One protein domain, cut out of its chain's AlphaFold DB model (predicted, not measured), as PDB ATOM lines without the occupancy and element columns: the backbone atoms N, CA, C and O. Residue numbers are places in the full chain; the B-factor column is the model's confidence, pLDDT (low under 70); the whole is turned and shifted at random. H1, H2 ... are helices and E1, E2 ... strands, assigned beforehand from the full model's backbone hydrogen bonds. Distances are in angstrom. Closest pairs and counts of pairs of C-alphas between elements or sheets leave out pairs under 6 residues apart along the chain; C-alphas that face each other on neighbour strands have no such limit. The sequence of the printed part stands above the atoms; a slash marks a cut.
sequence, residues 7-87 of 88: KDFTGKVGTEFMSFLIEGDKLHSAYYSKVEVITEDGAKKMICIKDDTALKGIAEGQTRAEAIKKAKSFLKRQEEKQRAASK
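This is residues 7 to 87 of the 88 residues of an uncharacterized protein of Bacillus sp. HUB-I-004 (UniProt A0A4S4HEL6). A long, strongly twisted sheet of three strands is made by a long hairpin, E1 and E2, with the shorter E3 along the later part of E2; one long helix, H1, only grazes the sheet with its residues 64 to 71, near the turn between E1 and E2. From there H1 runs away from the sheet, and residues 76 to 87 stick out as a free arm. The printed part has 81 residues with three named strands and then one named helix, in the order E1, E2, E3, H1; the sheet's order is E1, E2, E3, antiparallel throughout, and the class is mixed, helices and strands. The whole is loose, with a radius of gyration of the C-alphas of 16.1 A, and flat, spanning 48 by 39 by 18 A.

Start at Lys 7, where E1, residues 7 to 23, begins; it bends by 114 degrees at residue 12. A tight link leads to E2, residues 26 to 39, which bends by 79 degrees at residue 36. E1 and E2 form a hairpin, antiparallel at 164 degrees between their directions; look for N 14 and O 34 at 2.7 A and N 28 and O 21 at 2.8 A, within hydrogen-bond range. Another tight link leads to E3, residues 44 to 50, and E2 and E3 form a second hairpin, antiparallel at 154 degrees, with N 35 and O 47 within hydrogen-bond range at 2.8 A. These strands make a meander, each strand the antiparallel neighbour of the one before; E1 and E3 are its edge strands. After a long link comes H1, residues 64 to 85, which is on the sheet but only grazes it. Its closest C-alphas to E2 are those of Leu 27 and Arg 64, 6.8 A apart, and to E1 those of Phe 20 and Arg 64, 7.9 A apart. In H1 every O i to N i+4 pair is within hydrogen-bond range.

Find C-alpha 7 at (12.238, 80.185, -3.517); from there E1 covers 26.8 A to C-alpha 23. E2 covers 31.6 A from C-alpha 26 to C-alpha 39, and E3 covers 19.0 A from C-alpha 44 to C-alpha 50. Find C-alpha 64 at (21.561, 76.522, 29.132); H1 runs 31.5 A from it to C-alpha 85 at (47.824, 90.917, 19.443).

The C-alphas farthest apart are those of Asp 41 and Lys 87, 53.0 A. Without residues 76 to 87 the body spans 41 by 25 by 18 A. The printed part has no cut, and its long link is residues 51 to 63. In the B-factor column you will find a mean pLDDT of 74.6 for the printed part of this model, with residue 26, residues 52 to 64 and residues 82 to 87 under 70.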
ATOM      1  N   LYS A   7      12.105  80.164  -2.058       85.12
ATOM      2  CA  LYS A   7      12.238  80.185  -3.517       85.12
ATOM      3  C   LYS A   7      13.600  80.717  -3.949       85.12
ATOM      4  O   LYS A   7      14.192  80.169  -4.868       85.12
ATOM      5  N   ASP A   8      14.074  81.785  -3.304       83.31
ATOM      6  CA  ASP A   8      15.349  82.422  -3.652       83.31
ATOM      7  C   ASP A   8      15.960  83.204  -2.475       83.31
ATOM      8  O   ASP A   8      15.269  83.566  -1.516       83.31
ATOM      9  N   PHE A   9      17.253  83.507  -2.572       81.38
ATOM     10  CA  PHE A   9      18.004  84.354  -1.650       81.38
ATOM     11  C   PHE A   9      18.236  85.725  -2.278       81.38
ATOM     12  O   PHE A   9      18.758  85.831  -3.382       81.38
ATOM     13  N   THR A  10      17.931  86.811  -1.563       79.44
ATOM     14  CA  THR A  10      18.148  88.161  -2.125       79.44
ATOM     15  C   THR A  10      19.603  88.627  -2.033       79.44
ATOM     16  O   THR A  10      19.934  89.710  -2.509       79.44
ATOM     17  N   GLY A  11      20.468  87.844  -1.378       71.62
ATOM     18  CA  GLY A  11      21.862  88.197  -1.101       71.62
ATOM     19  C   GLY A  11      22.044  89.193   0.050       71.62
ATOM     20  O   GLY A  11      23.175  89.466   0.442       71.62
ATOM     21  N   LYS A  12      20.962  89.722   0.642       75.69
ATOM     22  CA  LYS A  12      21.067  90.570   1.835       75.69
ATOM     23  C   LYS A  12      21.290  89.722   3.081       75.69
ATOM     24  O   LYS A  12      20.395  89.002   3.528       75.69
ATOM     25  N   VAL A  13      22.472  89.874   3.666       72.88
ATOM     26  CA  VAL A  13      22.850  89.284   4.953       72.88
ATOM     27  C   VAL A  13      22.754  90.364   6.033       72.88
ATOM     28  O   VAL A  13      23.287  91.462   5.890       72.88
ATOM     29  N   GLY A  14      21.996  90.076   7.082       71.81
ATOM     30  CA  GLY A  14      21.887  90.883   8.289       71.81
ATOM     31  C   GLY A  14      22.927  90.488   9.339       71.81
ATOM     32  O   GLY A  14      23.943  89.876   9.043       71.81
ATOM     33  N   THR A  15      22.657  90.833  10.597       74.12
ATOM     34  CA  THR A  15      23.583  90.599  11.713       74.12
ATOM     35  C   THR A  15      23.826  89.113  11.979       74.12
ATOM     36  O   THR A  15      22.872  88.338  12.105       74.12
ATOM     37  N   GLU A  16      25.096  88.751  12.145       75.81
ATOM     38  CA  GLU A  16      25.536  87.463  12.678       75.81
ATOM     39  C   GLU A  16      25.403  87.450  14.202       75.81
ATOM     40  O   GLU A  16      25.760  88.410  14.889       75.81
ATOM     41  N   PHE A  17      24.879  86.362  14.756       70.69
ATOM     42  CA  PHE A  17      24.736  86.222  16.198       70.69
ATOM     43  C   PHE A  17      24.895  84.771  16.635       70.69
ATOM     44  O   PHE A  17      24.549  83.833  15.921       70.69
ATOM     45  N   MET A  18      25.401  84.583  17.849       74.19
ATOM     46  CA  MET A  18      25.504  83.264  18.457       74.19
ATOM     47  C   MET A  18      24.224  82.957  19.235       74.19
ATOM     48  O   MET A  18      23.779  83.755  20.063       74.19
ATOM     49  N   SER A  19      23.642  81.788  18.986       75.00
ATOM     50  CA  SER A  19      22.497  81.265  19.729       75.00
ATOM     51  C   SER A  19      22.750  79.817  20.138       75.00
ATOM     52  O   SER A  19      23.778  79.230  19.804       75.00
ATOM     53  N   PHE A  20      21.822  79.237  20.890       73.25
ATOM     54  CA  PHE A  20      21.911  77.851  21.331       73.25
ATOM     55  C   PHE A  20      20.971  76.975  20.508       73.25
ATOM     56  O   PHE A  20      19.810  77.327  20.305       73.25
ATOM     57  N   LEU A  21      21.484  75.841  20.044       75.12
ATOM     58  CA  LEU A  21      20.742  74.790  19.361       75.12
ATOM     59  C   LEU A  21      20.722  73.546  20.246       75.12
ATOM     60  O   LEU A  21      21.726  73.226  20.880       75.12
ATOM     61  N   ILE A  22      19.594  72.846  20.273       74.38
ATOM     62  CA  ILE A  22      19.500  71.519  20.882       74.38
ATOM     63  C   ILE A  22      19.727  70.494  19.765       74.38
ATOM     64  O   ILE A  22      18.957  70.472  18.805       74.38
ATOM     65  N   GLU A  23      20.776  69.678  19.870       71.31
ATOM     66  CA  GLU A  23      21.018  68.522  18.992       71.31
ATOM     67  C   GLU A  23      21.073  67.261  19.870       71.31
ATOM     68  O   GLU A  23      21.980  67.090  20.687       71.31
ATOM     69  N   GLY A  24      20.060  66.395  19.755       79.31
ATOM     70  CA  GLY A  24      19.850  65.294  20.703       79.31
ATOM     71  C   GLY A  24      19.571  65.812  22.121       79.31
ATOM     72  O   GLY A  24      18.769  66.727  22.295       79.31
ATOM     73  N   ASP A  25      20.261  65.259  23.122       74.75
ATOM     74  CA  ASP A  25      20.156  65.660  24.538       74.75
ATOM     75  C   ASP A  25      21.125  66.785  24.949       74.75
ATOM     76  O   ASP A  25      21.297  67.071  26.137       74.75
ATOM     77  N   LYS A  26      21.821  67.415  23.993       68.81
ATOM     78  CA  LYS A  26      22.869  68.404  24.279       68.81
ATOM     79  C   LYS A  26      22.530  69.778  23.719       68.81
ATOM     80  O   LYS A  26      21.999  69.922  22.619       68.81
ATOM     81  N   LEU A  27      22.879  70.808  24.492       70.88
ATOM     82  CA  LEU A  27      22.767  72.199  24.080       70.88
ATOM     83  C   LEU A  27      24.121  72.698  23.563       70.88
ATOM     84  O   LEU A  27      25.093  72.769  24.318       70.88
ATOM     85  N   HIS A  28      24.161  73.087  22.292       70.81
ATOM     86  CA  HIS A  28      25.353  73.560  21.597       70.81
ATOM     87  C   HIS A  28      25.217  75.043  21.261       70.81
ATOM     88  O   HIS A  28      24.172  75.494  20.791       70.81
ATOM     89  N   SER A  29      26.279  75.822  21.448       70.38
ATOM     90  CA  SER A  29      26.374  77.138  20.816       70.38
ATOM     91  C   SER A  29      26.589  76.987  19.310       70.38
ATOM     92  O   SER A  29      27.509  76.279  18.895       70.38
ATOM     93  N   ALA A  30      25.792  77.688  18.513       75.25
ATOM     94  CA  ALA A  30      25.938  77.774  17.068       75.25
ATOM     95  C   ALA A  30      25.821  79.235  16.618       75.25
ATOM     96  O   ALA A  30      25.089  80.029  17.218       75.25
ATOM     97  N   TYR A  31      26.552  79.584  15.567       78.06
ATOM     98  CA  TYR A  31      26.431  80.887  14.930       78.06
ATOM     99  C   TYR A  31      25.323  80.845  13.887       78.06
ATOM    100  O   TYR A  31      25.113  79.833  13.216       78.06
ATOM    101  N   TYR A  32      24.589  81.944  13.799       80.81
ATOM    102  CA  TYR A  32      23.508  82.128  12.854       80.81
ATOM    103  C   TYR A  32      23.679  83.450  12.132       80.81
ATOM    104  O   TYR A  32      23.941  84.479  12.758       80.81
ATOM    105  N   SER A  33      23.413  83.421  10.836       80.50
ATOM    106  CA  SER A  33      23.348  84.606   9.995       80.50
ATOM    107  C   SER A  33      21.894  84.872   9.649       80.50
ATOM    108  O   SER A  33      21.148  83.965   9.265       80.50
ATOM    109  N   LYS A  34      21.456  86.123   9.808       84.06
ATOM    110  CA  LYS A  34      20.153  86.532   9.278       84.06
ATOM    111  C   LYS A  34      20.288  86.737   7.780       84.06
ATOM    112  O   LYS A  34      21.146  87.499   7.362       84.06
ATOM    113  N   VAL A  35      19.433  86.119   6.984       83.75
ATOM    114  CA  VAL A  35      19.415  86.303   5.531       83.75
ATOM    115  C   VAL A  35      18.008  86.629   5.064       83.75
ATOM    116  O   VAL A  35      17.031  86.080   5.576       83.75
ATOM    117  N   GLU A  36      17.904  87.547   4.111       86.62
ATOM    118  CA  GLU A  36      16.642  87.844   3.446       86.62
ATOM    119  C   GLU A  36      16.408  86.835   2.317       86.62
ATOM    120  O   GLU A  36      17.245  86.635   1.434       86.62
ATOM    121  N   VAL A  37      15.241  86.204   2.350       88.75
ATOM    122  CA  VAL A  37      14.780  85.235   1.356       88.75
ATOM    123  C   VAL A  37      13.469  85.684   0.737       88.75
ATOM    124  O   VAL A  37      12.690  86.411   1.359       88.75
ATOM    125  N   ILE A  38      13.212  85.213  -0.477       88.12
ATOM    126  CA  ILE A  38      11.923  85.312  -1.155       88.12
ATOM    127  C   ILE A  38      11.227  83.959  -0.998       88.12
ATOM    128  O   ILE A  38      11.797  82.919  -1.333       88.12
ATOM    129  N   THR A  39      10.008  83.958  -0.465       87.56
ATOM    130  CA  THR A  39       9.186  82.745  -0.366       87.56
ATOM    131  C   THR A  39       8.528  82.415  -1.702       87.56
ATOM    132  O   THR A  39       8.498  83.248  -2.606       87.56
ATOM    133  N   GLU A  40       7.965  81.214  -1.837       85.62
ATOM    134  CA  GLU A  40       7.253  80.805  -3.060       85.62
ATOM    135  C   GLU A  40       6.146  81.787  -3.475       85.62
ATOM    136  O   GLU A  40       6.043  82.132  -4.653       85.62
ATOM    137  N   ASP A  41       5.424  82.343  -2.498       88.19
ATOM    138  CA  ASP A  41       4.399  83.381  -2.690       88.19
ATOM    139  C   ASP A  41       4.958  84.770  -3.078       88.19
ATOM    140  O   ASP A  41       4.212  85.742  -3.178       88.19
ATOM    141  N   GLY A  42       6.278  84.914  -3.244       85.06
ATOM    142  CA  GLY A  42       6.949  86.172  -3.591       85.06
ATOM    143  C   GLY A  42       7.208  87.125  -2.415       85.06
ATOM    144  O   GLY A  42       7.765  88.207  -2.614       85.06
ATOM    145  N   ALA A  43       6.849  86.749  -1.185       88.62
ATOM    146  CA  ALA A  43       7.059  87.582  -0.003       88.62
ATOM    147  C   ALA A  43       8.523  87.548   0.468       88.62
ATOM    148  O   ALA A  43       9.148  86.491   0.536       88.62
ATOM    149  N   LYS A  44       9.062  88.707   0.863       89.12
ATOM    150  CA  LYS A  44      10.402  88.808   1.462       89.12
ATOM    151  C   LYS A  44      10.343  88.550   2.963       89.12
ATOM    152  O   LYS A  44       9.521  89.146   3.659       89.12
ATOM    153  N   LYS A  45      11.222  87.688   3.476       87.00
ATOM    154  CA  LYS A  45      11.337  87.382   4.910       87.00
ATOM    155  C   LYS A  45      12.795  87.297   5.336       87.00
ATOM    156  O   LYS A  45      13.628  86.794   4.598       87.00
ATOM    157  N   MET A  46      13.080  87.734   6.559       83.56
ATOM    158  CA  MET A  46      14.367  87.487   7.208       83.56
ATOM    159  C   MET A  46      14.309  86.150   7.944       83.56
ATOM    160  O   MET A  46      13.471  85.974   8.830       83.56
ATOM    161  N   ILE A  47      15.203  85.226   7.607       83.31
ATOM    162  CA  ILE A  47      15.349  83.935   8.288       83.31
ATOM    163  C   ILE A  47      16.735  83.820   8.912       83.31
ATOM    164  O   ILE A  47      17.667  84.505   8.506       83.31
ATOM    165  N   CYS A  48      16.871  82.965   9.924       83.12
ATOM    166  CA  CYS A  48      18.165  82.670  10.537       83.12
ATOM    167  C   CYS A  48      18.679  81.351   9.966       83.12
ATOM    168  O   CYS A  48      18.013  80.326  10.121       83.12
ATOM    169  N   ILE A  49      19.846  81.377   9.330       78.38
ATOM    170  CA  ILE A  49      20.530  80.182   8.834       78.38
ATOM    171  C   ILE A  49      21.707  79.895   9.750       78.38
ATOM    172  O   ILE A  49      22.455  80.805  10.099       78.38
ATOM    173  N   LYS A  50      21.828  78.635  10.174       76.81
ATOM    174  CA  LYS A  50      22.977  78.154  10.942       76.81
ATOM    175  C   LYS A  50      24.204  78.228  10.041       76.81
ATOM    176  O   LYS A  50      24.180  77.694   8.938       76.81
ATOM    177  N   ASP A  51      25.255  78.881  10.511       74.75
ATOM    178  CA  ASP A  51      26.545  78.827   9.843       74.75
ATOM    179  C   ASP A  51      27.249  77.528  10.250       74.75
ATOM    180  O   ASP A  51      27.732  77.379  11.375       74.75
ATOM    181  N   ASP A  52      27.257  76.556   9.341       67.25
ATOM    182  CA  ASP A  52      27.901  75.263   9.564       67.25
ATOM    183  C   ASP A  52      29.432  75.325   9.505       67.25
ATOM    184  O   ASP A  52      30.081  74.392   9.985       67.25
ATOM    185  N   THR A  53      30.003  76.406   8.963       67.12
ATOM    186  CA  THR A  53      31.456  76.635   8.924       67.12
ATOM    187  C   THR A  53      31.979  77.273  10.209       67.12
ATOM    188  O   THR A  53      33.167  77.161  10.524       67.12
ATOM    189  N   ALA A  54      31.093  77.889  10.994       64.81
ATOM    190  CA  ALA A  54      31.443  78.449  12.283       64.81
ATOM    191  C   ALA A  54      31.795  77.354  13.302       64.81
ATOM    192  O   ALA A  54      31.258  76.244  13.297       64.81
ATOM    193  N   LEU A  55      32.696  77.693  14.227       60.12
ATOM    194  CA  LEU A  55      33.165  76.791  15.280       60.12
ATOM    195  C   LEU A  55      31.987  76.242  16.107       60.12
ATOM    196  O   LEU A  55      31.375  76.952  16.911       60.12
ATOM    197  N   LYS A  56      31.693  74.950  15.929       59.31
ATOM    198  CA  LYS A  56      30.710  74.208  16.725       59.31
ATOM    199  C   LYS A  56      31.304  73.841  18.085       59.31
ATOM    200  O   LYS A  56      32.504  73.618  18.224       59.31
ATOM    201  N   GLY A  57      30.452  73.793  19.102       58.53
ATOM    202  CA  GLY A  57      30.809  73.228  20.402       58.53
ATOM    203  C   GLY A  57      31.688  74.095  21.319       58.53
ATOM    204  O   GLY A  57      32.155  73.632  22.358       58.53
ATOM    205  N   ILE A  58      31.881  75.379  20.996       64.69
ATOM    206  CA  ILE A  58      32.587  76.336  21.871       64.69
ATOM    207  C   ILE A  58      31.943  76.414  23.266       64.69
ATOM    208  O   ILE A  58      32.619  76.577  24.285       64.69
ATOM    209  N   ALA A  59      30.621  76.307  23.308       61.44
ATOM    210  CA  ALA A  59      29.816  76.429  24.503       61.44
ATOM    211  C   ALA A  59      28.771  75.314  24.568       61.44
ATOM    212  O   ALA A  59      27.569  75.550  24.468       61.44
ATOM    213  N   GLU A  60      29.255  74.086  24.742       66.50
ATOM    214  CA  GLU A  60      28.412  72.923  25.038       66.50
ATOM    215  C   GLU A  60      28.199  72.782  26.537       66.50
ATOM    216  O   GLU A  60      29.156  72.775  27.316       66.50
ATOM    217  N   GLY A  61      26.955  72.626  26.956       62.81
ATOM    218  CA  GLY A  61      26.605  72.354  28.345       62.81
ATOM    219  C   GLY A  61      25.434  71.391  28.413       62.81
ATOM    220  O   GLY A  61      24.628  71.339  27.484       62.81
ATOM    221  N   GLN A  62      25.321  70.651  29.517       65.81
ATOM    222  CA  GLN A  62      24.098  69.890  29.784       65.81
ATOM    223  C   GLN A  62      22.924  70.840  30.039       65.81
ATOM    224  O   GLN A  62      21.776  70.510  29.768       65.81
ATOM    225  N   THR A  63      23.211  72.056  30.510       69.25
ATOM    226  CA  THR A  63      22.205  73.096  30.730       69.25
ATOM    227  C   THR A  63      22.506  74.383  29.962       69.25
ATOM    228  O   THR A  63      23.654  74.724  29.660       69.25
ATOM    229  N   ARG A  64      21.454  75.176  29.721       65.25
ATOM    230  CA  ARG A  64      21.561  76.522  29.132       65.25
ATOM    231  C   ARG A  64      22.501  77.440  29.905       65.25
ATOM    232  O   ARG A  64      23.245  78.203  29.296       65.25
ATOM    233  N   ALA A  65      22.495  77.358  31.232       71.69
ATOM    234  CA  ALA A  65      23.373  78.162  32.074       71.69
ATOM    235  C   ALA A  65      24.856  77.806  31.869       71.69
ATOM    236  O   ALA A  65      25.690  78.706  31.755       71.69
ATOM    237  N   GLU A  66      25.186  76.517  31.766       72.06
ATOM    238  CA  GLU A  66      26.558  76.064  31.509       72.06
ATOM    239  C   GLU A  66      27.058  76.471  30.127       72.06
ATOM    240  O   GLU A  66      28.175  76.980  30.001       72.06
ATOM    241  N   ALA A  67      26.217  76.304  29.108       70.44
ATOM    242  CA  ALA A  67      26.526  76.723  27.749       70.44
ATOM    243  C   ALA A  67      26.782  78.245  27.698       70.44
ATOM    244  O   ALA A  67      27.831  78.691  27.235       70.44
ATOM    245  N   ILE A  68      25.910  79.065  28.302       71.31
ATOM    246  CA  ILE A  68      26.112  80.524  28.408       71.31
ATOM    247  C   ILE A  68      27.407  80.872  29.152       71.31
ATOM    248  O   ILE A  68      28.124  81.790  28.744       71.31
ATOM    249  N   LYS A  69      27.732  80.161  30.236       79.50
ATOM    250  CA  LYS A  69      28.961  80.399  31.001       79.50
ATOM    251  C   LYS A  69      30.201  80.144  30.142       79.50
ATOM    252  O   LYS A  69      31.074  81.008  30.080       79.50
ATOM    253  N   LYS A  70      30.250  79.012  29.430       76.00
ATOM    254  CA  LYS A  70      31.351  78.683  28.509       76.00
ATOM    255  C   LYS A  70      31.454  79.687  27.359       76.00
ATOM    256  O   LYS A  70      32.558  80.120  27.040       76.00
ATOM    257  N   ALA A  71      30.317  80.141  26.826       71.75
ATOM    258  CA  ALA A  71      30.261  81.136  25.754       71.75
ATOM    259  C   ALA A  71      30.891  82.465  26.188       71.75
ATOM    260  O   ALA A  71      31.763  82.998  25.505       71.75
ATOM    261  N   LYS A  72      30.506  82.972  27.367       74.94
ATOM    262  CA  LYS A  72      31.085  84.197  27.942       74.94
ATOM    263  C   LYS A  72      32.584  84.055  28.200       74.94
ATOM    264  O   LYS A  72      33.343  84.974  27.904       74.94
ATOM    265  N   SER A  73      33.025  82.911  28.726       80.25
ATOM    266  CA  SER A  73      34.451  82.647  28.947       80.25
ATOM    267  C   SER A  73      35.250  82.603  27.644       80.25
ATOM    268  O   SER A  73      36.380  83.085  27.614       80.25
ATOM    269  N   PHE A  74      34.680  82.054  26.570       76.50
ATOM    270  CA  PHE A  74      35.322  82.046  25.260       76.50
ATOM    271  C   PHE A  74      35.445  83.452  24.673       76.50
ATOM    272  O   PHE A  74      36.543  83.835  24.278       76.50
ATOM    273  N   LEU A  75      34.360  84.235  24.673       72.19
ATOM    274  CA  LEU A  75      34.375  85.617  24.178       72.19
ATOM    275  C   LEU A  75      35.428  86.456  24.907       72.19
ATOM    276  O   LEU A  75      36.266  87.073  24.258       72.19
ATOM    277  N   LYS A  76      35.481  86.358  26.242       80.44
ATOM    278  CA  LYS A  76      36.493  87.053  27.043       80.44
ATOM    279  C   LYS A  76      37.923  86.657  26.648       80.44
ATOM    280  O   LYS A  76      38.772  87.523  26.470       80.44
ATOM    281  N   ARG A  77      38.187  85.361  26.432       78.69
ATOM    282  CA  ARG A  77      39.500  84.885  25.954       78.69
ATOM    283  C   ARG A  77      39.841  85.405  24.557       78.69
ATOM    284  O   ARG A  77      41.010  85.663  24.290       78.69
ATOM    285  N   GLN A  78      38.859  85.534  23.665       76.31
ATOM    286  CA  GLN A  78      39.075  86.105  22.333       76.31
ATOM    287  C   GLN A  78      39.377  87.605  22.409       76.31
ATOM    288  O   GLN A  78      40.303  88.062  21.746       76.31
ATOM    289  N   GLU A  79      38.673  88.352  23.261       74.94
ATOM    290  CA  GLU A  79      38.976  89.764  23.527       74.94
ATOM    291  C   GLU A  79      40.383  89.946  24.112       74.94
ATOM    292  O   GLU A  79      41.117  90.841  23.696       74.94
ATOM    293  N   GLU A  80      40.796  89.085  25.045       78.50
ATOM    294  CA  GLU A  80      42.149  89.111  25.616       78.50
ATOM    295  C   GLU A  80      43.222  88.776  24.571       78.50
ATOM    296  O   GLU A  80      44.239  89.467  24.505       78.50
ATOM    297  N   LYS A  81      42.984  87.780  23.707       72.56
ATOM    298  CA  LYS A  81      43.882  87.456  22.585       72.56
ATOM    299  C   LYS A  81      44.001  88.606  21.588       72.56
ATOM    300  O   LYS A  81      45.112  88.924  21.178       72.56
ATOM    301  N   GLN A  82      42.888  89.246  21.231       65.81
ATOM    302  CA  GLN A  82      42.902  90.417  20.351       65.81
ATOM    303  C   GLN A  82      43.649  91.587  20.996       65.81
ATOM    304  O   GLN A  82      44.513  92.177  20.360       65.81
ATOM    305  N   ARG A  83      43.411  91.876  22.283       68.81
ATOM    306  CA  ARG A  83      44.162  92.915  23.013       68.81
ATOM    307  C   ARG A  83      45.657  92.627  23.102       68.81
ATOM    308  O   ARG A  83      46.441  93.569  23.062       68.81
ATOM    309  N   ALA A  84      46.049  91.365  23.264       65.06
ATOM    310  CA  ALA A  84      47.453  90.968  23.275       65.06
ATOM    311  C   ALA A  84      48.091  91.120  21.885       65.06
ATOM    312  O   ALA A  84      49.200  91.629  21.785       65.06
ATOM    313  N   ALA A  85      47.369  90.756  20.822       61.09
ATOM    314  CA  ALA A  85      47.824  90.917  19.443       61.09
ATOM    315  C   ALA A  85      47.921  92.392  19.011       61.09
ATOM    316  O   ALA A  85      48.845  92.751  18.294       61.09
ATOM    317  N   SER A  86      47.021  93.265  19.474       60.38
ATOM    318  CA  SER A  86      47.060  94.711  19.182       60.38
ATOM    319  C   SER A  86      48.097  95.496  19.995       60.38
ATOM    320  O   SER A  86      48.239  96.698  19.791       60.38
ATOM    321  N   LYS A  87      48.779  94.854  20.952       57.06
ATOM    322  CA  LYS A  87      49.872  95.446  21.743       57.06
ATOM    323  C   LYS A  87      51.260  94.990  21.285       57.06
ATOM    324  O   LYS A  87      52.234  95.311  21.965       57.06
TER     325      LYS A  87